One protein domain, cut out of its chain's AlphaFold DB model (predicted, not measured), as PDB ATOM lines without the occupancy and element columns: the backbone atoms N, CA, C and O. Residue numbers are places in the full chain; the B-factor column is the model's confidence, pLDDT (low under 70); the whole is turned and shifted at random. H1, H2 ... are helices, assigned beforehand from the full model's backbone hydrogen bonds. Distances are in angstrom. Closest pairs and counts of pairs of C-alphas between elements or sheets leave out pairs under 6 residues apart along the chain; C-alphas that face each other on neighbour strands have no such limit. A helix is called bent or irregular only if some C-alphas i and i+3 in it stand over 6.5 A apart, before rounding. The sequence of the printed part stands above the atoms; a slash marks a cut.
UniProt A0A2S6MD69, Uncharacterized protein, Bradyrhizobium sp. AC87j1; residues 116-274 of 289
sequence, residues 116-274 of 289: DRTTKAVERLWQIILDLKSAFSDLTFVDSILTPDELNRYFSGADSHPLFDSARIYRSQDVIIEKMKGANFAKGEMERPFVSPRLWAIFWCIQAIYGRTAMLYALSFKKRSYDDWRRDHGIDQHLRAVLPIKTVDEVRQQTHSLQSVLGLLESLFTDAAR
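What this domain is: This is residues 116 to 274 of the 289 residues of an uncharacterized protein of Bradyrhizobium sp. AC87j1 (UniProt A0A2S6MD69). A long bundle of helices is built round H7, which runs through its middle; H1 and H10 run beside it, and H5 and H6 follow one another along H1. The short H2, H3 and H4 lie toward the end where H1 finishes, while H8 folds back on H7 and H9 packs on H8. The printed part has 159 residues with ten named helices, H1 to H10 in chain order, and no named strand; its class is all helix. It is compact, with a radius of gyration of the C-alphas of 16.0 A, and elongated, spanning 54 by 34 by 21 A.

How they stand to each other: H1, residues 116 to 135, touches irregular H6, residues 185 to 194, at a shallow tilt of 23 degrees, opposite ways; their closest C-alphas, of Thr 118 and Phe 194, are 5.2 A apart. With residues 131 to 135 alone it touches H5, residues 173 to 182, closest at the C-alphas of Ala 135 and Lys 179, 5.8 A. With residues 125 to 132 alone it touches the hub H7, residues 197 to 223, closest at the C-alphas of Leu 125 and Phe 203, 7.2 A. H2, residues 137 to 145, touches H10, residues 258 to 273, at a steep tilt of 56 degrees, closest at the C-alphas of Thr 140 and Gln 259, 5.4 A. H3, residues 148 to 156, and H7 only just touch, only at their ends, with 3 pairs of C-alphas within 8 A, closest at Phe 155 and Phe 221, 5.7 A. H4, residues 167 to 171, touches H7, closest at the C-alphas of Arg 171 and Ala 218, 5.0 A. H7 and H8, residues 233 to 240, are a hairpin, closest at the C-alphas of Cys 205 and His 238, 5.4 A. H9, residues 245 to 251, only just touches H8, with 3 pairs of C-alphas within 8 A, closest at Leu 239 and Val 248, 6.3 A. H7 and H10 touch at a shallow tilt of 17 degrees, opposite ways, closest at the C-alphas of Leu 199 and Ala 272, 5.6 A. In H1, H2, H3, H5, H7, H8, H9 and H10 every O i to N i+4 pair is within hydrogen-bond range; H4 has 0 of 1 and H6 0 of 6, with 2 of 2 and 5 of 7 O i to N i+3 pairs.

Where its parts are: H1 begins at C-alpha 116, (-60.263, 54.039, 29.821), and is 28.5 A long. H7 is 37.3 A long; H10, 22.4 A, ends at C-alpha 273, (-47.380, 51.868, 28.166). In H6 C-alphas 190 and 193 are 7.2 A apart.

The domain as a whole: The C-alphas farthest apart, of Asp 116 and Ala 158, are 55.0 A apart. The printed part has no cut and no long link. Residues 161 to 164 are under pLDDT 70.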
ATOM      1  N   ASP A 116     -60.215  53.532  28.437       70.81
ATOM      2  CA  ASP A 116     -60.263  54.039  29.821       70.81
ATOM      3  C   ASP A 116     -59.852  52.975  30.858       70.81
ATOM      4  O   ASP A 116     -59.046  53.243  31.755       70.81
ATOM      5  N   ARG A 117     -60.329  51.726  30.727       82.88
ATOM      6  CA  ARG A 117     -59.941  50.646  31.655       82.88
ATOM      7  C   ARG A 117     -58.462  50.268  31.539       82.88
ATOM      8  O   ARG A 117     -57.844  49.987  32.570       82.88
ATOM      9  N   THR A 118     -57.931  50.252  30.315       80.69
ATOM     10  CA  THR A 118     -56.513  49.979  30.025       80.69
ATOM     11  C   THR A 118     -55.635  51.076  30.623       80.69
ATOM     12  O   THR A 118     -54.688  50.776  31.346       80.69
ATOM     13  N   THR A 119     -56.003  52.341  30.413       84.44
ATOM     14  CA  THR A 119     -55.290  53.506  30.956       84.44
ATOM     15  C   THR A 119     -55.233  53.454  32.483       84.44
ATOM     16  O   THR A 119     -54.150  53.470  33.065       84.44
ATOM     17  N   LYS A 120     -56.378  53.237  33.144       87.56
ATOM     18  CA  LYS A 120     -56.447  53.076  34.607       87.56
ATOM     19  C   LYS A 120     -55.630  51.892  35.128       87.56
ATOM     20  O   LYS A 120     -55.120  51.946  36.245       87.56
ATOM     21  N   ALA A 121     -55.530  50.805  34.360       87.94
ATOM     22  CA  ALA A 121     -54.712  49.654  34.739       87.94
ATOM     23  C   ALA A 121     -53.221  50.013  34.741       87.94
ATOM     24  O   ALA A 121     -52.525  49.746  35.717       87.94
ATOM     25  N   VAL A 122     -52.754  50.682  33.682       90.81
ATOM     26  CA  VAL A 122     -51.373  51.168  33.572       90.81
ATOM     27  C   VAL A 122     -51.039  52.144  34.701       90.81
ATOM     28  O   VAL A 122     -50.008  51.982  35.347       90.81
ATOM     29  N   GLU A 123     -51.921  53.103  34.993       92.50
ATOM     30  CA  GLU A 123     -51.736  54.072  36.084       92.50
ATOM     31  C   GLU A 123     -51.599  53.391  37.451       92.50
ATOM     32  O   GLU A 123     -50.722  53.743  38.237       92.50
ATOM     33  N   ARG A 124     -52.425  52.378  37.736       94.25
ATOM     34  CA  ARG A 124     -52.345  51.619  38.995       94.25
ATOM     35  C   ARG A 124     -51.056  50.816  39.108       94.25
ATOM     36  O   ARG A 124     -50.454  50.796  40.178       94.25
ATOM     37  N   LEU A 125     -50.627  50.167  38.025       95.50
ATOM     38  CA  LEU A 125     -49.351  49.449  38.000       95.50
ATOM     39  C   LEU A 125     -48.170  50.407  38.177       95.50
ATOM     40  O   LEU A 125     -47.249  50.103  38.931       95.50
ATOM     41  N   TRP A 126     -48.225  51.583  37.549       96.81
ATOM     42  CA  TRP A 126     -47.221  52.626  37.733       96.81
ATOM     43  C   TRP A 126     -47.175  53.126  39.177       96.81
ATOM     44  O   TRP A 126     -46.096  53.230  39.752       96.81
ATOM     45  N   GLN A 127     -48.331  53.355  39.806       97.19
ATOM     46  CA  GLN A 127     -48.380  53.751  41.213       97.19
ATOM     47  C   GLN A 127     -47.740  52.696  42.124       97.19
ATOM     48  O   GLN A 127     -46.965  53.048  43.005       97.19
ATOM     49  N   ILE A 128     -47.981  51.405  41.870       97.25
ATOM     50  CA  ILE A 128     -47.319  50.319  42.610       97.25
ATOM     51  C   ILE A 128     -45.793  50.368  42.419       97.25
ATOM     52  O   ILE A 128     -45.054  50.180  43.384       97.25
ATOM     53  N   ILE A 129     -45.299  50.639  41.204       97.69
ATOM     54  CA  ILE A 129     -43.856  50.805  40.947       97.69
ATOM     55  C   ILE A 129     -43.291  51.975  41.768       97.69
ATOM     56  O   ILE A 129     -42.247  51.825  42.404       97.69
ATOM     57  N   LEU A 130     -43.983  53.116  41.798       96.81
ATOM     58  CA  LEU A 130     -43.571  54.277  42.593       96.81
ATOM     59  C   LEU A 130     -43.565  53.975  44.097       96.81
ATOM     60  O   LEU A 130     -42.625  54.358  44.797       96.81
ATOM     61  N   ASP A 131     -44.571  53.253  44.588       97.50
ATOM     62  CA  ASP A 131     -44.659  52.861  45.993       97.50
ATOM     63  C   ASP A 131     -43.524  51.893  46.370       97.50
ATOM     64  O   ASP A 131     -42.908  52.049  47.425       97.50
ATOM     65  N   LEU A 132     -43.181  50.941  45.492       97.31
ATOM     66  CA  LEU A 132     -42.021  50.057  45.669       97.31
ATOM     67  C   LEU A 132     -40.716  50.854  45.704       97.31
ATOM     68  O   LEU A 132     -39.894  50.659  46.598       97.31
ATOM     69  N   LYS A 133     -40.536  51.793  44.773       96.56
ATOM     70  CA  LYS A 133     -39.350  52.653  44.717       96.56
ATOM     71  C   LYS A 133     -39.165  53.467  45.987       96.56
ATOM     72  O   LYS A 133     -38.052  53.556  46.501       96.56
ATOM     73  N   SER A 134     -40.253  54.024  46.510       96.50
ATOM     74  CA  SER A 134     -40.250  54.718  47.795       96.50
ATOM     75  C   SER A 134     -39.881  53.763  48.935       96.50
ATOM     76  O   SER A 134     -38.940  54.023  49.691       96.50
ATOM     77  N   ALA A 135     -40.557  52.611  49.005       95.88
ATOM     78  CA  ALA A 135     -40.384  51.627  50.068       95.88
ATOM     79  C   ALA A 135     -38.968  51.037  50.123       95.88
ATOM     80  O   ALA A 135     -38.475  50.792  51.220       95.88
ATOM     81  N   PHE A 136     -38.305  50.825  48.984       95.75
ATOM     82  CA  PHE A 136     -36.978  50.196  48.879       95.75
ATOM     83  C   PHE A 136     -35.857  51.182  48.497       95.75
ATOM     84  O   PHE A 136     -34.793  50.774  48.028       95.75
ATOM     85  N   SER A 137     -36.080  52.482  48.690       93.81
ATOM     86  CA  SER A 137     -35.105  53.536  48.369       93.81
ATOM     87  C   SER A 137     -33.769  53.368  49.105       93.81
ATOM     88  O   SER A 137     -32.703  53.596  48.535       93.81
ATOM     89  N   ASP A 138     -33.818  52.887  50.344       90.81
ATOM     90  CA  ASP A 138     -32.668  52.523  51.169       90.81
ATOM     91  C   ASP A 138     -31.797  51.428  50.537       90.81
ATOM     92  O   ASP A 138     -30.574  51.538  50.547       90.81
ATOM     93  N   LEU A 139     -32.412  50.407  49.937       91.75
ATOM     94  CA  LEU A 139     -31.699  49.326  49.254       91.75
ATOM     95  C   LEU A 139     -30.921  49.858  48.047       91.75
ATOM     96  O   LEU A 139     -29.731  49.586  47.898       91.75
ATOM     97  N   THR A 140     -31.589  50.660  47.213       91.56
ATOM     98  CA  THR A 140     -30.967  51.272  46.031       91.56
ATOM     99  C   THR A 140     -29.889  52.288  46.393       91.56
ATOM    100  O   THR A 140     -28.907  52.409  45.672       91.56
ATOM    101  N   PHE A 141     -30.058  52.999  47.510       90.00
ATOM    102  CA  PHE A 141     -29.089  53.970  48.010       90.00
ATOM    103  C   PHE A 141     -27.816  53.290  48.518       90.00
ATOM    104  O   PHE A 141     -26.711  53.724  48.217       90.00
ATOM    105  N   VAL A 142     -27.963  52.199  49.271       88.81
ATOM    106  CA  VAL A 142     -26.817  51.447  49.795       88.81
ATOM    107  C   VAL A 142     -26.017  50.810  48.655       88.81
ATOM    108  O   VAL A 142     -24.795  50.916  48.653       88.81
ATOM    109  N   ASP A 143     -26.683  50.199  47.670       90.81
ATOM    110  CA  ASP A 143     -26.003  49.600  46.508       90.81
ATOM    111  C   ASP A 143     -25.353  50.639  45.575       90.81
ATOM    112  O   ASP A 143     -24.351  50.334  44.938       90.81
ATOM    113  N   SER A 144     -25.878  51.868  45.489       89.12
ATOM    114  CA  SER A 144     -25.303  52.897  44.608       89.12
ATOM    115  C   SER A 144     -24.066  53.588  45.180       89.12
ATOM    116  O   SER A 144     -23.284  54.155  44.418       89.12
ATOM    117  N   ILE A 145     -23.882  53.553  46.501       88.12
ATOM    118  CA  ILE A 145     -22.752  54.209  47.171       88.12
ATOM    119  C   ILE A 145     -21.587  53.248  47.383       88.12
ATOM    120  O   ILE A 145     -20.437  53.683  47.385       88.12
ATOM    121  N   LEU A 146     -21.866  51.961  47.582       86.56
ATOM    122  CA  LEU A 146     -20.883  51.040  48.134       86.56
ATOM    123  C   LEU A 146     -20.516  49.923  47.187       86.56
ATOM    124  O   LEU A 146     -21.342  49.343  46.486       86.56
ATOM    125  N   THR A 147     -19.243  49.571  47.257       89.69
ATOM    126  CA  THR A 147     -18.695  48.447  46.518       89.69
ATOM    127  C   THR A 147     -19.106  47.108  47.149       89.69
ATOM    128  O   THR A 147     -19.356  47.031  48.359       89.69
ATOM    129  N   PRO A 148     -19.114  46.008  46.374       91.50
ATOM    130  CA  PRO A 148     -19.351  44.669  46.915       91.50
ATOM    131  C   PRO A 148     -18.410  44.294  48.072       91.50
ATOM    132  O   PRO A 148     -18.836  43.629  49.015       91.50
ATOM    133  N   ASP A 149     -17.157  44.757  48.043       91.25
ATOM    134  CA  ASP A 149     -16.178  44.497  49.106       91.25
ATOM    135  C   ASP A 149     -16.507  45.250  50.403       91.25
ATOM    136  O   ASP A 149     -16.363  44.702  51.498       91.25
ATOM    137  N   GLU A 150     -16.975  46.497  50.304       90.38
ATOM    138  CA  GLU A 150     -17.462  47.273  51.453       90.38
ATOM    139  C   GLU A 150     -18.716  46.652  52.060       90.38
ATOM    140  O   GLU A 150     -18.801  46.502  53.282       90.38
ATOM    141  N   LEU A 151     -19.657  46.221  51.218       90.62
ATOM    142  CA  LEU A 151     -20.842  45.500  51.669       90.62
ATOM    143  C   LEU A 151     -20.447  44.194  52.362       90.62
ATOM    144  O   LEU A 151     -20.952  43.896  53.443       90.62
ATOM    145  N   ASN A 152     -19.490  43.443  51.818       92.88
ATOM    146  CA  ASN A 152     -19.028  42.208  52.440       92.88
ATOM    147  C   ASN A 152     -18.361  42.440  53.808       92.88
ATOM    148  O   ASN A 152     -18.634  41.703  54.762       92.88
ATOM    149  N   ARG A 153     -17.539  43.488  53.952       90.81
ATOM    150  CA  ARG A 153     -16.968  43.889  55.253       90.81
ATOM    151  C   ARG A 153     -18.046  44.290  56.259       90.81
ATOM    152  O   ARG A 153     -17.976  43.892  57.422       90.81
ATOM    153  N   TYR A 154     -19.084  44.987  55.808       89.94
ATOM    154  CA  TYR A 154     -20.233  45.322  56.644       89.94
ATOM    155  C   TYR A 154     -21.018  44.076  57.096       89.94
ATOM    156  O   TYR A 154     -21.218  43.865  58.294       89.94
ATOM    157  N   PHE A 155     -21.427  43.203  56.168       91.00
ATOM    158  CA  PHE A 155     -22.227  42.014  56.490       91.00
ATOM    159  C   PHE A 155     -21.456  40.978  57.318       91.00
ATOM    160  O   PHE A 155     -22.050  40.302  58.160       91.00
ATOM    161  N   SER A 156     -20.136  40.873  57.137       91.56
ATOM    162  CA  SER A 156     -19.277  40.030  57.982       91.56
ATOM    163  C   SER A 156     -19.101  40.577  59.402       91.56
ATOM    164  O   SER A 156     -18.778  39.815  60.322       91.56
ATOM    165  N   GLY A 157     -19.393  41.865  59.613       87.94
ATOM    166  CA  GLY A 157     -19.190  42.580  60.869       87.94
ATOM    167  C   GLY A 157     -17.747  43.040  61.079       87.94
ATOM    168  O   GLY A 157     -17.388  43.351  62.212       87.94
ATOM    169  N   ALA A 158     -16.928  43.046  60.022       86.31
ATOM    170  CA  ALA A 158     -15.571  43.581  60.056       86.31
ATOM    171  C   ALA A 158     -15.572  45.113  60.164       86.31
ATOM    172  O   ALA A 158     -14.703  45.667  60.829       86.31
ATOM    173  N   ASP A 159     -16.580  45.769  59.579       81.75
ATOM    174  CA  ASP A 159     -16.768  47.217  59.637       81.75
ATOM    175  C   ASP A 159     -18.191  47.605  60.050       81.75
ATOM    176  O   ASP A 159     -19.173  46.910  59.775       81.75
ATOM    177  N   SER A 160     -18.310  48.779  60.668       75.00
ATOM    178  CA  SER A 160     -19.578  49.467  60.906       75.00
ATOM    179  C   SER A 160     -19.526  50.851  60.275       75.00
ATOM    180  O   SER A 160     -18.552  51.573  60.473       75.00
ATOM    181  N   HIS A 161     -20.584  51.261  59.585       68.19
ATOM    182  CA  HIS A 161     -20.715  52.620  59.055       68.19
ATOM    183  C   HIS A 161     -22.120  53.130  59.382       68.19
ATOM    184  O   HIS A 161     -23.091  52.418  59.120       68.19
ATOM    185  N   PRO A 162     -22.260  54.364  59.892       69.25
ATOM    186  CA  PRO A 162     -23.566  54.945  60.218       69.25
ATOM    187  C   PRO A 162     -24.551  54.998  59.038       69.25
ATOM    188  O   PRO A 162     -25.760  54.945  59.232       69.25
ATOM    189  N   LEU A 163     -24.050  55.042  57.795       65.88
ATOM    190  CA  LEU A 163     -24.877  55.016  56.582       65.88
ATOM    191  C   LEU A 163     -25.605  53.674  56.386       65.88
ATOM    192  O   LEU A 163     -26.558  53.607  55.615       65.88
ATOM    193  N   PHE A 164     -25.191  52.617  57.091       68.81
ATOM    194  CA  PHE A 164     -25.760  51.276  56.979       68.81
ATOM    195  C   PHE A 164     -26.892  50.975  57.957       68.81
ATOM    196  O   PHE A 164     -27.446  49.873  57.918       68.81
ATOM    197  N   ASP A 165     -27.238  51.896  58.857       70.94
ATOM    198  CA  ASP A 165     -28.326  51.650  59.807       70.94
ATOM    199  C   ASP A 165     -29.667  51.445  59.092       70.94
ATOM    200  O   ASP A 165     -30.491  50.649  59.544       70.94
ATOM    201  N   SER A 166     -29.837  52.054  57.913       79.69
ATOM    202  CA  SER A 166     -30.969  51.800  57.020       79.69
ATOM    203  C   SER A 166     -30.978  50.364  56.486       79.69
ATOM    204  O   SER A 166     -32.023  49.728  56.492       79.69
ATOM    205  N   ALA A 167     -29.825  49.792  56.117       82.06
ATOM    206  CA  ALA A 167     -29.734  48.405  55.652       82.06
ATOM    207  C   ALA A 167     -30.023  47.381  56.765       82.06
ATOM    208  O   ALA A 167     -30.480  46.273  56.481       82.06
ATOM    209  N   ARG A 168     -29.800  47.732  58.042       87.31
ATOM    210  CA  ARG A 168     -30.028  46.823  59.185       87.31
ATOM    211  C   ARG A 168     -31.468  46.342  59.298       87.31
ATOM    212  O   ARG A 168     -31.689  45.258  59.842       87.31
ATOM    213  N   ILE A 169     -32.433  47.117  58.807       89.06
ATOM    214  CA  ILE A 169     -33.854  46.758  58.884       89.06
ATOM    215  C   ILE A 169     -34.140  45.435  58.158       89.06
ATOM    216  O   ILE A 169     -34.995  44.668  58.590       89.06
ATOM    217  N   TYR A 170     -33.360  45.112  57.118       92.69
ATOM    218  CA  TYR A 170     -33.497  43.883  56.333       92.69
ATOM    219  C   TYR A 170     -33.019  42.624  57.070       92.69
ATOM    220  O   TYR A 170     -33.131  41.522  56.538       92.69
ATOM    221  N   ARG A 171     -32.514  42.738  58.307       91.00
ATOM    222  CA  ARG A 171     -32.195  41.569  59.143       91.00
ATOM    223  C   ARG A 171     -33.432  40.710  59.418       91.00
ATOM    224  O   ARG A 171     -33.303  39.491  59.528       91.00
ATOM    225  N   SER A 172     -34.606  41.333  59.530       90.69
ATOM    226  CA  SER A 172     -35.875  40.610  59.599       90.69
ATOM    227  C   SER A 172     -36.508  40.519  58.214       90.69
ATOM    228  O   SER A 172     -36.687  41.525  57.529       90.69
ATOM    229  N   GLN A 173     -36.894  39.305  57.825       92.56
ATOM    230  CA  GLN A 173     -37.633  39.071  56.583       92.56
ATOM    231  C   GLN A 173     -39.045  39.677  56.634       92.56
ATOM    232  O   GLN A 173     -39.599  39.997  55.584       92.56
ATOM    233  N   ASP A 174     -39.596  39.909  57.830       93.56
ATOM    234  CA  ASP A 174     -40.925  40.504  58.004       93.56
ATOM    235  C   ASP A 174     -40.987  41.923  57.439       93.56
ATOM    236  O   ASP A 174     -41.950  42.269  56.759       93.56
ATOM    237  N   VAL A 175     -39.912  42.705  57.597       93.69
ATOM    238  CA  VAL A 175     -39.809  44.067  57.047       93.69
ATOM    239  C   VAL A 175     -39.940  44.052  55.524       93.69
ATOM    240  O   VAL A 175     -40.565  44.935  54.943       93.69
ATOM    241  N   ILE A 176     -39.394  43.031  54.855       94.50
ATOM    242  CA  ILE A 176     -39.511  42.881  53.397       94.50
ATOM    243  C   ILE A 176     -40.973  42.636  53.023       94.50
ATOM    244  O   ILE A 176     -41.499  43.280  52.118       94.50
ATOM    245  N   ILE A 177     -41.641  41.727  53.737       93.38
ATOM    246  CA  ILE A 177     -43.051  41.396  53.508       93.38
ATOM    247  C   ILE A 177     -43.932  42.628  53.745       93.38
ATOM    248  O   ILE A 177     -44.836  42.894  52.951       93.38
ATOM    249  N   GLU A 178     -43.670  43.390  54.805       95.12
ATOM    250  CA  GLU A 178     -44.379  44.627  55.132       95.12
ATOM    251  C   GLU A 178     -44.173  45.704  54.068       95.12
ATOM    252  O   GLU A 178     -45.156  46.277  53.603       95.12
ATOM    253  N   LYS A 179     -42.933  45.928  53.610       95.69
ATOM    254  CA  LYS A 179     -42.633  46.868  52.517       95.69
ATOM    255  C   LYS A 179     -43.343  46.477  51.222       95.69
ATOM    256  O   LYS A 179     -43.990  47.319  50.602       95.69
ATOM    257  N   MET A 180     -43.297  45.195  50.846       94.88
ATOM    258  CA  MET A 180     -44.009  44.689  49.666       94.88
ATOM    259  C   MET A 180     -45.519  44.922  49.797       94.88
ATOM    260  O   MET A 180     -46.135  45.499  48.899       94.88
ATOM    261  N   LYS A 181     -46.126  44.521  50.925       93.69
ATOM    262  CA  LYS A 181     -47.561  44.722  51.201       93.69
ATOM    263  C   LYS A 181     -47.949  46.201  51.202       93.69
ATOM    264  O   LYS A 181     -48.979  46.541  50.625       93.69
ATOM    265  N   GLY A 182     -47.132  47.059  51.812       92.44
ATOM    266  CA  GLY A 182     -47.324  48.508  51.864       92.44
ATOM    267  C   GLY A 182     -47.350  49.144  50.476       92.44
ATOM    268  O   GLY A 182     -48.173  50.017  50.225       92.44
ATOM    269  N   ALA A 183     -46.551  48.620  49.544       92.69
ATOM    270  CA  ALA A 183     -46.566  49.021  48.141       92.69
ATOM    271  C   ALA A 183     -47.721  48.414  47.319       92.69
ATOM    272  O   ALA A 183     -47.732  48.494  46.095       92.69
ATOM    273  N   ASN A 184     -48.703  47.770  47.964       89.06
ATOM    274  CA  ASN A 184     -49.879  47.181  47.318       89.06
ATOM    275  C   ASN A 184     -49.559  46.170  46.196       89.06
ATOM    276  O   ASN A 184     -50.387  45.963  45.307       89.06
ATOM    277  N   PHE A 185     -48.406  45.492  46.249       83.56
ATOM    278  CA  PHE A 185     -47.923  44.632  45.158       83.56
ATOM    279  C   PHE A 185     -48.955  43.588  44.690       83.56
ATOM    280  O   PHE A 185     -49.128  43.376  43.490       83.56
ATOM    281  N   ALA A 186     -49.696  42.990  45.633       82.94
ATOM    282  CA  ALA A 186     -50.692  41.952  45.374       82.94
ATOM    283  C   ALA A 186     -51.910  42.460  44.584       82.94
ATOM    284  O   ALA A 186     -52.570  41.678  43.901       82.94
ATOM    285  N   LYS A 187     -52.210  43.765  44.639       84.69
ATOM    286  CA  LYS A 187     -53.309  44.346  43.857       84.69
ATOM    287  C   LYS A 187     -52.990  44.409  42.363       84.69
ATOM    288  O   LYS A 187     -53.923  44.486  41.570       84.69
ATOM    289  N   GLY A 188     -51.711  44.326  41.986       84.81
ATOM    290  CA  GLY A 188     -51.278  44.337  40.590       84.81
ATOM    291  C   GLY A 188     -51.881  43.202  39.758       84.81
ATOM    292  O   GLY A 188     -52.233  43.429  38.605       84.81
ATOM    293  N   GLU A 189     -52.100  42.012  40.333       88.50
ATOM    294  CA  GLU A 189     -52.646  40.856  39.591       88.50
ATOM    295  C   GLU A 189     -54.033  41.140  38.997       88.50
ATOM    296  O   GLU A 189     -54.359  40.668  37.909       88.50
ATOM    297  N   MET A 190     -54.837  41.982  39.657       87.12
ATOM    298  CA  MET A 190     -56.158  42.382  39.157       87.12
ATOM    299  C   MET A 190     -56.084  43.208  37.866       87.12
ATOM    300  O   MET A 190     -57.073  43.321  37.141       87.12
ATOM    301  N   GLU A 191     -54.927  43.805  37.580       88.88
ATOM    302  CA  GLU A 191     -54.701  44.652  36.412       88.88
ATOM    303  C   GLU A 191     -54.175  43.860  35.207       88.88
ATOM    304  O   GLU A 191     -54.319  44.309  34.068       88.88
ATOM    305  N   ARG A 192     -53.648  42.648  35.429       87.50
ATOM    306  CA  ARG A 192     -53.067  41.776  34.396       87.50
ATOM    307  C   ARG A 192     -53.953  41.575  33.156       87.50
ATOM    308  O   ARG A 192     -53.409  41.657  32.056       87.50
ATOM    309  N   PRO A 193     -55.283  41.356  33.255       86.75
ATOM    310  CA  PRO A 193     -56.130  41.162  32.072       86.75
ATOM    311  C   PRO A 193     -56.265  42.402  31.176       86.75
ATOM    312  O   PRO A 193     -56.726  42.290  30.043       86.75
ATOM    313  N   PHE A 194     -55.909  43.584  31.686       84.88
ATOM    314  CA  PHE A 194     -56.158  44.870  31.032       84.88
ATOM    315  C   PHE A 194     -54.904  45.479  30.398       84.88
ATOM    316  O   PHE A 194     -54.990  46.534  29.776       84.88
ATOM    317  N   VAL A 195     -53.746  44.828  30.521       83.94
ATOM    318  CA  VAL A 195     -52.463  45.323  30.006       83.94
ATOM    319  C   VAL A 195     -51.835  44.351  29.009       83.94
ATOM    320  O   VAL A 195     -52.264  43.205  28.880       83.94
ATOM    321  N   SER A 196     -50.842  44.808  28.242       85.12
ATOM    322  CA  SER A 196     -50.124  43.924  27.318       85.12
ATOM    323  C   SER A 196     -49.262  42.906  28.087       85.12
ATOM    324  O   SER A 196     -48.766  43.222  29.174       85.12
ATOM    325  N   PRO A 197     -49.020  41.701  27.530       85.06
ATOM    326  CA  PRO A 197     -48.112  40.724  28.134       85.06
ATOM    327  C   PRO A 197     -46.710  41.287  28.390       85.06
ATOM    328  O   PRO A 197     -46.124  41.008  29.431       85.06
ATOM    329  N   ARG A 198     -46.202  42.127  27.476       89.38
ATOM    330  CA  ARG A 198     -44.923  42.831  27.632       89.38
ATOM    331  C   ARG A 198     -44.920  43.763  28.842       89.38
ATOM    332  O   ARG A 198     -44.024  43.662  29.675       89.38
ATOM    333  N   LEU A 199     -45.916  44.643  28.958       91.62
ATOM    334  CA  LEU A 199     -46.011  45.588  30.075       91.62
ATOM    335  C   LEU A 199     -46.132  44.846  31.410       91.62
ATOM    336  O   LEU A 199     -45.458  45.195  32.377       91.62
ATOM    337  N   TRP A 200     -46.935  43.779  31.436       94.56
ATOM    338  CA  TRP A 200     -47.070  42.909  32.601       94.56
ATOM    339  C   TRP A 200     -45.748  42.235  32.991       94.56
ATOM    340  O   TRP A 200     -45.382  42.235  34.164       94.56
ATOM    341  N   ALA A 201     -45.007  41.692  32.022       93.75
ATOM    342  CA  ALA A 201     -43.718  41.052  32.275       93.75
ATOM    343  C   ALA A 201     -42.694  42.041  32.856       93.75
ATOM    344  O   ALA A 201     -41.982  41.697  33.799       93.75
ATOM    345  N   ILE A 202     -42.653  43.279  32.347       97.06
ATOM    346  CA  ILE A 202     -41.768  44.335  32.863       97.06
ATOM    347  C   ILE A 202     -42.147  44.702  34.301       97.06
ATOM    348  O   ILE A 202     -41.280  44.725  35.172       97.06
ATOM    349  N   PHE A 203     -43.438  44.930  34.568       97.00
ATOM    350  CA  PHE A 203     -43.937  45.189  35.921       97.00
ATOM    351  C   PHE A 203     -43.529  44.081  36.899       97.00
ATOM    352  O   PHE A 203     -42.955  44.355  37.952       97.00
ATOM    353  N   TRP A 204     -43.768  42.824  36.522       95.50
ATOM    354  CA  TRP A 204     -43.417  41.670  37.342       95.50
ATOM    355  C   TRP A 204     -41.906  41.564  37.585       95.50
ATOM    356  O   TRP A 204     -41.473  41.259  38.695       95.50
ATOM    357  N   CYS A 205     -41.091  41.853  36.567       97.75
ATOM    358  CA  CYS A 205     -39.635  41.888  36.687       97.75
ATOM    359  C   CYS A 205     -39.179  42.935  37.718       97.75
ATOM    360  O   CYS A 205     -38.391  42.608  38.607       97.75
ATOM    361  N   ILE A 206     -39.740  44.150  37.683       97.94
ATOM    362  CA  ILE A 206     -39.456  45.204  38.674       97.94
ATOM    363  C   ILE A 206     -39.792  44.722  40.092       97.94
ATOM    364  O   ILE A 206     -38.960  44.830  40.996       97.94
ATOM    365  N   GLN A 207     -40.983  44.147  40.293       96.44
ATOM    366  CA  GLN A 207     -41.393  43.610  41.598       96.44
ATOM    367  C   GLN A 207     -40.427  42.533  42.104       96.44
ATOM    368  O   GLN A 207     -40.029  42.540  43.273       96.44
ATOM    369  N   ALA A 208     -40.040  41.614  41.220       96.44
ATOM    370  CA  ALA A 208     -39.142  40.524  41.554       96.44
ATOM    371  C   ALA A 208     -37.743  41.025  41.929       96.44
ATOM    372  O   ALA A 208     -37.168  40.525  42.892       96.44
ATOM    373  N   ILE A 209     -37.210  42.032  41.233       97.56
ATOM    374  CA  ILE A 209     -35.891  42.597  41.542       97.56
ATOM    375  C   ILE A 209     -35.877  43.239  42.929       97.56
ATOM    376  O   ILE A 209     -34.967  42.943  43.708       97.56
ATOM    377  N   TYR A 210     -36.887  44.041  43.286       97.31
ATOM    378  CA  TYR A 210     -36.989  44.606  44.637       97.31
ATOM    379  C   TYR A 210     -37.046  43.515  45.713       97.31
ATOM    380  O   TYR A 210     -36.230  43.504  46.637       97.31
ATOM    381  N   GLY A 211     -37.972  42.561  45.569       96.12
ATOM    382  CA  GLY A 211     -38.163  41.493  46.550       96.12
ATOM    383  C   GLY A 211     -36.942  40.580  46.695       96.12
ATOM    384  O   GLY A 211     -36.523  40.283  47.816       96.12
ATOM    385  N   ARG A 212     -36.339  40.153  45.576       96.75
ATOM    386  CA  ARG A 212     -35.168  39.264  45.592       96.75
ATOM    387  C   ARG A 212     -33.950  39.960  46.171       96.75
ATOM    388  O   ARG A 212     -33.306  39.384  47.039       96.75
ATOM    389  N   THR A 213     -33.670  41.195  45.768       96.75
ATOM    390  CA  THR A 213     -32.509  41.931  46.287       96.75
ATOM    391  C   THR A 213     -32.635  42.170  47.794       96.75
ATOM    392  O   THR A 213     -31.689  41.925  48.543       96.75
ATOM    393  N   ALA A 214     -33.823  42.545  48.277       96.38
ATOM    394  CA  ALA A 214     -34.074  42.680  49.709       96.38
ATOM    395  C   ALA A 214     -33.900  41.343  50.458       96.38
ATOM    396  O   ALA A 214     -33.338  41.303  51.555       96.38
ATOM    397  N   MET A 215     -34.326  40.228  49.857       96.44
ATOM    398  CA  MET A 215     -34.122  38.894  50.427       96.44
ATOM    399  C   MET A 215     -32.639  38.504  50.469       96.44
ATOM    400  O   MET A 215     -32.200  37.917  51.458       96.44
ATOM    401  N   LEU A 216     -31.850  38.861  49.451       96.50
ATOM    402  CA  LEU A 216     -30.399  38.654  49.449       96.50
ATOM    403  C   LEU A 216     -29.723  39.422  50.589       96.50
ATOM    404  O   LEU A 216     -28.824  38.882  51.224       96.50
ATOM    405  N   TYR A 217     -30.195  40.622  50.941       94.38
ATOM    406  CA  TYR A 217     -29.707  41.348  52.123       94.38
ATOM    407  C   TYR A 217     -30.031  40.604  53.425       94.38
ATOM    408  O   TYR A 217     -29.159  40.435  54.282       94.38
ATOM    409  N   ALA A 218     -31.258  40.093  53.568       94.75
ATOM    410  CA  ALA A 218     -31.632  39.278  54.725       94.75
ATOM    411  C   ALA A 218     -30.773  38.005  54.837       94.75
ATOM    412  O   ALA A 218     -30.340  37.630  55.931       94.75
ATOM    413  N   LEU A 219     -30.491  37.350  53.708       95.31
ATOM    414  CA  LEU A 219     -29.596  36.195  53.642       95.31
ATOM    415  C   LEU A 219     -28.147  36.577  53.956       95.31
ATOM    416  O   LEU A 219     -27.484  35.844  54.686       95.31
ATOM    417  N   SER A 220     -27.695  37.745  53.503       94.88
ATOM    418  CA  SER A 220     -26.343  38.250  53.753       94.88
ATOM    419  C   SER A 220     -26.081  38.451  55.246       94.88
ATOM    420  O   SER A 220     -25.033  38.051  55.756       94.88
ATOM    421  N   PHE A 221     -27.067  38.967  55.993       93.12
ATOM    422  CA  PHE A 221     -26.988  39.040  57.457       93.12
ATOM    423  C   PHE A 221     -26.901  37.662  58.118       93.12
ATOM    424  O   PHE A 221     -26.133  37.489  59.064       93.12
ATOM    425  N   LYS A 222     -27.678  36.681  57.640       93.69
ATOM    426  CA  LYS A 222     -27.662  35.312  58.185       93.69
ATOM    427  C   LYS A 222     -26.333  34.604  57.903       93.69
ATOM    428  O   LYS A 222     -25.811  33.928  58.782       93.69
ATOM    429  N   LYS A 223     -25.784  34.776  56.697       95.56
ATOM    430  CA  LYS A 223     -24.526  34.157  56.248       95.56
ATOM    431  C   LYS A 223     -23.274  34.890  56.724       95.56
ATOM    432  O   LYS A 223     -22.193  34.315  56.662       95.56
ATOM    433  N   ARG A 224     -23.409  36.142  57.174       94.44
ATOM    434  CA  ARG A 224     -22.289  37.051  57.468       94.44
ATOM    435  C   ARG A 224     -21.353  37.249  56.268       94.44
ATOM    436  O   ARG A 224     -20.140  37.336  56.421       94.44
ATOM    437  N   SER A 225     -21.933  37.291  55.076       95.56
ATOM    438  CA  SER A 225     -21.243  37.468  53.797       95.56
ATOM    439  C   SER A 225     -22.209  38.141  52.839       95.56
ATOM    440  O   SER A 225     -23.384  37.785  52.833       95.56
ATOM    441  N   TYR A 226     -21.737  39.091  52.038       94.50
ATOM    442  CA  TYR A 226     -22.590  39.762  51.062       94.50
ATOM    443  C   TYR A 226     -22.933  38.825  49.896       94.50
ATOM    444  O   TYR A 226     -22.039  38.307  49.227       94.50
ATOM    445  N   ASP A 227     -24.227  38.622  49.653       95.06
ATOM    446  CA  ASP A 227     -24.746  37.973  48.450       95.06
ATOM    447  C   ASP A 227     -25.063  39.052  47.395       95.06
ATOM    448  O   ASP A 227     -26.084  39.738  47.469       95.06
ATOM    449  N   ASP A 228     -24.178  39.200  46.407       95.00
ATOM    450  CA  ASP A 228     -24.314  40.193  45.334       95.00
ATOM    451  C   ASP A 228     -25.468  39.841  44.383       95.00
ATOM    452  O   ASP A 228     -25.469  38.790  43.729       95.00
ATOM    453  N   TRP A 229     -26.431  40.756  44.257       95.62
ATOM    454  CA  TRP A 229     -27.591  40.613  43.376       95.62
ATOM    455  C   TRP A 229     -27.191  40.432  41.912       95.62
ATOM    456  O   TRP A 229     -27.867  39.719  41.169       95.62
ATOM    457  N   ARG A 230     -26.042  40.988  41.510       94.69
ATOM    458  CA  ARG A 230     -25.497  40.837  40.157       94.69
ATOM    459  C   ARG A 230     -25.155  39.394  39.840       94.69
ATOM    460  O   ARG A 230     -25.065  39.052  38.670       94.69
ATOM    461  N   ARG A 231     -24.980  38.528  40.840       94.69
ATOM    462  CA  ARG A 231     -24.681  37.096  40.684       94.69
ATOM    463  C   ARG A 231     -25.888  36.191  40.941       94.69
ATOM    464  O   ARG A 231     -25.778  34.987  40.724       94.69
ATOM    465  N   ASP A 232     -27.029  36.740  41.352       96.06
ATOM    466  CA  ASP A 232     -28.226  35.951  41.640       96.06
ATOM    467  C   ASP A 232     -28.866  35.399  40.359       96.06
ATOM    468  O   ASP A 232     -29.181  36.132  39.419       96.06
ATOM    469  N   HIS A 233     -29.093  34.085  40.342       94.88
ATOM    470  CA  HIS A 233     -29.668  33.393  39.190       94.88
ATOM    471  C   HIS A 233     -31.121  33.807  38.915       94.88
ATOM    472  O   HIS A 233     -31.525  33.915  37.761       94.88
ATOM    473  N   GLY A 234     -31.919  34.070  39.952       94.38
ATOM    474  CA  GLY A 234     -33.312  34.455  39.735       94.38
ATOM    475  C   GLY A 234     -33.456  35.884  39.213       94.38
ATOM    476  O   GLY A 234     -34.319  36.133  38.377       94.38
ATOM    477  N   ILE A 235     -32.600  36.817  39.638       96.44
ATOM    478  CA  ILE A 235     -32.549  38.163  39.050       96.44
ATOM    479  C   ILE A 235     -32.154  38.078  37.573       96.44
ATOM    480  O   ILE A 235     -32.815  38.698  36.745       96.44
ATOM    481  N   ASP A 236     -31.157  37.261  37.224       95.44
ATOM    482  CA  ASP A 236     -30.800  37.003  35.822       95.44
ATOM    483  C   ASP A 236     -31.990  36.473  35.008       95.44
ATOM    484  O   ASP A 236     -32.299  37.012  33.946       95.44
ATOM    485  N   GLN A 237     -32.713  35.483  35.536       93.88
ATOM    486  CA  GLN A 237     -33.895  34.922  34.883       93.88
ATOM    487  C   GLN A 237     -34.986  35.979  34.650       93.88
ATOM    488  O   GLN A 237     -35.571  36.038  33.567       93.88
ATOM    489  N   HIS A 238     -35.256  36.832  35.643       96.38
ATOM    490  CA  HIS A 238     -36.245  37.905  35.511       96.38
ATOM    491  C   HIS A 238     -35.819  38.972  34.501       96.38
ATOM    492  O   HIS A 238     -36.653  39.435  33.724       96.38
ATOM    493  N   LEU A 239     -34.537  39.341  34.474       95.25
ATOM    494  CA  LEU A 239     -34.008  40.306  33.512       95.25
ATOM    495  C   LEU A 239     -34.071  39.755  32.082       95.25
ATOM    496  O   LEU A 239     -34.603  40.428  31.202       95.25
ATOM    497  N   ARG A 240     -33.633  38.509  31.851       92.44
ATOM    498  CA  ARG A 240     -33.676  37.854  30.526       92.44
ATOM    499  C   ARG A 240     -35.093  37.682  29.977       92.44
ATOM    500  O   ARG A 240     -35.269  37.587  28.769       92.44
ATOM    501  N   ALA A 241     -36.107  37.665  30.840       88.12
ATOM    502  CA  ALA A 241     -37.500  37.596  30.406       88.12
ATOM    503  C   ALA A 241     -37.994  38.888  29.723       88.12
ATOM    504  O   ALA A 241     -39.006  38.854  29.025       88.12
ATOM    505  N   VAL A 242     -37.319  40.024  29.940       92.19
ATOM    506  CA  VAL A 242     -37.767  41.347  29.462       92.19
ATOM    507  C   VAL A 242     -36.680  42.162  28.753       92.19
ATOM    508  O   VAL A 242     -36.993  43.183  28.139       92.19
ATOM    509  N   LEU A 243     -35.424  41.712  28.798       90.44
ATOM    510  CA  LEU A 243     -34.261  42.353  28.185       90.44
ATOM    511  C   LEU A 243     -33.519  41.394  27.244       90.44
ATOM    512  O   LEU A 243     -33.444  40.197  27.529       90.44
ATOM    513  N   PRO A 244     -32.889  41.910  26.171       89.81
ATOM    514  CA  PRO A 244     -31.942  41.138  25.374       89.81
ATOM    515  C   PRO A 244     -30.757  40.648  26.215       89.81
ATOM    516  O   PRO A 244     -30.265  41.376  27.078       89.81
ATOM    517  N   ILE A 245     -30.235  39.459  25.898       86.06
ATOM    518  CA  ILE A 245     -29.125  38.817  26.630       86.06
ATOM    519  C   ILE A 245     -27.925  39.756  26.812       86.06
ATOM    520  O   ILE A 245     -27.456  39.927  27.931       86.06
ATOM    521  N   LYS A 246     -27.483  40.427  25.740       89.12
ATOM    522  CA  LYS A 246     -26.357  41.377  25.805       89.12
ATOM    523  C   LYS A 246     -26.589  42.497  26.818       89.12
ATOM    524  O   LYS A 246     -25.691  42.828  27.580       89.12
ATOM    525  N   THR A 247     -27.806  43.037  26.862       90.06
ATOM    526  CA  THR A 247     -28.177  44.072  27.830       90.06
ATOM    527  C   THR A 247     -28.158  43.520  29.251       90.06
ATOM    528  O   THR A 247     -27.707  44.213  30.153       90.06
ATOM    529  N   VAL A 248     -28.596  42.274  29.466       90.38
ATOM    530  CA  VAL A 248     -28.505  41.619  30.783       90.38
ATOM    531  C   VAL A 248     -27.049  41.458  31.220       90.38
ATOM    532  O   VAL A 248     -26.715  41.778  32.359       90.38
ATOM    533  N   ASP A 249     -26.178  41.005  30.318       90.00
ATOM    534  CA  ASP A 249     -24.755  40.822  30.607       90.00
ATOM    535  C   ASP A 249     -24.061  42.162  30.920       90.00
ATOM    536  O   ASP A 249     -23.187  42.213  31.783       90.00
ATOM    537  N   GLU A 250     -24.477  43.257  30.275       90.94
ATOM    538  CA  GLU A 250     -24.007  44.620  30.553       90.94
ATOM    539  C   GLU A 250     -24.494  45.131  31.916       90.94
ATOM    540  O   GLU A 250     -23.679  45.489  32.765       90.94
ATOM    541  N   VAL A 251     -25.804  45.115  32.184       90.56
ATOM    542  CA  VAL A 251     -26.371  45.689  33.422       90.56
ATOM    543  C   VAL A 251     -26.008  44.909  34.688       90.56
ATOM    544  O   VAL A 251     -26.158  45.429  35.792       90.56
ATOM    545  N   ARG A 252     -25.534  43.666  34.549       90.94
ATOM    546  CA  ARG A 252     -25.025  42.847  35.660       90.94
ATOM    547  C   ARG A 252     -23.535  43.067  35.939       90.94
ATOM    548  O   ARG A 252     -23.004  42.474  36.877       90.94
ATOM    549  N   GLN A 253     -22.845  43.913  35.174       88.19
ATOM    550  CA  GLN A 253     -21.477  44.312  35.506       88.19
ATOM    551  C   GLN A 253     -21.459  45.163  36.785       88.19
ATOM    552  O   GLN A 253     -22.402  45.890  37.092       88.19
ATOM    553  N   GLN A 254     -20.356  45.097  37.538       77.88
ATOM    554  CA  GLN A 254     -20.206  45.814  38.814       77.88
ATOM    555  C   GLN A 254     -20.282  47.343  38.682       77.88
ATOM    556  O   GLN A 254     -20.534  48.030  39.664       77.88
ATOM    557  N   THR A 255     -20.093  47.876  37.476       80.06
ATOM    558  CA  THR A 255     -20.227  49.303  37.157       80.06
ATOM    559  C   THR A 255     -21.662  49.813  37.261       80.06
ATOM    560  O   THR A 255     -21.868  51.013  37.439       80.06
ATOM    561  N   HIS A 256     -22.659  48.935  37.145       82.56
ATOM    562  CA  HIS A 256     -24.064  49.313  37.197       82.56
ATOM    563  C   HIS A 256     -24.633  49.117  38.598       82.56
ATOM    564  O   HIS A 256     -24.485  48.059  39.215       82.56
ATOM    565  N   SER A 257     -25.320  50.147  39.088       92.19
ATOM    566  CA  SER A 257     -26.095  50.073  40.326       92.19
ATOM    567  C   SER A 257     -27.470  49.454  40.072       92.19
ATOM    568  O   SER A 257     -28.022  49.536  38.971       92.19
ATOM    569  N   LEU A 258     -28.071  48.911  41.123       94.19
ATOM    570  CA  LEU A 258     -29.456  48.465  41.165       94.19
ATOM    571  C   LEU A 258     -30.409  49.576  40.706       94.19
ATOM    572  O   LEU A 258     -31.365  49.319  39.977       94.19
ATOM    573  N   GLN A 259     -30.116  50.825  41.081       94.56
ATOM    574  CA  GLN A 259     -30.875  51.995  40.647       94.56
ATOM    575  C   GLN A 259     -30.846  52.167  39.122       94.56
ATOM    576  O   GLN A 259     -31.871  52.493  38.527       94.56
ATOM    577  N   SER A 260     -29.701  51.928  38.477       93.50
ATOM    578  CA  SER A 260     -29.573  52.003  37.017       93.50
ATOM    579  C   SER A 260     -30.421  50.937  36.318       93.50
ATOM    580  O   SER A 260     -31.098  51.243  35.337       93.50
ATOM    581  N   VAL A 261     -30.436  49.706  36.841       95.69
ATOM    582  CA  VAL A 261     -31.239  48.603  36.282       95.69
ATOM    583  C   VAL A 261     -32.734  48.862  36.446       95.69
ATOM    584  O   VAL A 261     -33.497  48.724  35.492       95.69
ATOM    585  N   LEU A 262     -33.160  49.292  37.635       97.12
ATOM    586  CA  LEU A 262     -34.552  49.659  37.890       97.12
ATOM    587  C   LEU A 262     -34.986  50.843  37.017       97.12
ATOM    588  O   LEU A 262     -36.068  50.799  36.443       97.12
ATOM    589  N   GLY A 263     -34.121  51.843  36.820       95.75
ATOM    590  CA  GLY A 263     -34.377  52.959  35.907       95.75
ATOM    591  C   GLY A 263     -34.559  52.525  34.447       95.75
ATOM    592  O   GLY A 263     -35.451  53.028  33.763       95.75
ATOM    593  N   LEU A 264     -33.775  51.551  33.972       95.94
ATOM    594  CA  LEU A 264     -33.964  50.958  32.644       95.94
ATOM    595  C   LEU A 264     -35.332  50.268  32.528       95.94
ATOM    596  O   LEU A 264     -36.045  50.467  31.545       95.94
ATOM    597  N   LEU A 265     -35.720  49.480  33.532       97.56
ATOM    598  CA  LEU A 265     -37.007  48.784  33.539       97.56
ATOM    599  C   LEU A 265     -38.194  49.754  33.641       97.56
ATOM    600  O   LEU A 265     -39.200  49.547  32.969       97.56
ATOM    601  N   GLU A 266     -38.068  50.833  34.416       97.19
ATOM    602  CA  GLU A 266     -39.042  51.931  34.464       97.19
ATOM    603  C   GLU A 266     -39.207  52.578  33.075       97.19
ATOM    604  O   GLU A 266     -40.333  52.779  32.615       97.19
ATOM    605  N   SER A 267     -38.103  52.835  32.360       95.19
ATOM    606  CA  SER A 267     -38.157  53.345  30.983       95.19
ATOM    607  C   SER A 267     -38.893  52.371  30.063       95.19
ATOM    608  O   SER A 267     -39.818  52.770  29.363       95.19
ATOM    609  N   LEU A 268     -38.561  51.078  30.119       93.62
ATOM    610  CA  LEU A 268     -39.231  50.058  29.310       93.62
ATOM    611  C   LEU A 268     -40.721  49.945  29.628       93.62
ATOM    612  O   LEU A 268     -41.525  49.749  28.717       93.62
ATOM    613  N   PHE A 269     -41.098  50.079  30.900       95.56
ATOM    614  CA  PHE A 269     -42.495  50.079  31.317       95.56
ATOM    615  C   PHE A 269     -43.243  51.260  30.696       95.56
ATOM    616  O   PHE A 269     -44.303  51.072  30.100       95.56
ATOM    617  N   THR A 270     -42.682  52.470  30.794       92.38
ATOM    618  CA  THR A 270     -43.311  53.677  30.235       92.38
ATOM    619  C   THR A 270     -43.380  53.643  28.708       92.38
ATOM    620  O   THR A 270     -44.379  54.081  28.142       92.38
ATOM    621  N   ASP A 271     -42.388  53.064  28.032       88.62
ATOM    622  CA  ASP A 271     -42.419  52.879  26.581       88.62
ATOM    623  C   ASP A 271     -43.461  51.841  26.153       88.62
ATOM    624  O   ASP A 271     -44.238  52.105  25.237       88.62
ATOM    625  N   ALA A 272     -43.557  50.711  26.862       85.69
ATOM    626  CA  ALA A 272     -44.589  49.699  26.626       85.69
ATOM    627  C   ALA A 272     -46.010  50.196  26.958       85.69
ATOM    628  O   ALA A 272     -46.991  49.636  26.467       85.69
ATOM    629  N   ALA A 273     -46.124  51.225  27.802       85.38
ATOM    630  CA  ALA A 273     -47.380  51.868  28.166       85.38
ATOM    631  C   ALA A 273     -47.878  52.878  27.122       85.38
ATOM    632  O   ALA A 273     -49.052  53.251  27.158       85.38
ATOM    633  N   ARG A 274     -47.024  53.344  26.195       77.88
ATOM    634  CA  ARG A 274     -47.460  54.308  25.177       77.88
ATOM    635  C   ARG A 274     -48.446  53.639  24.213       77.88
ATOM    636  O   ARG A 274     -48.151  52.559  23.699       77.88
TER     637      ARG A 274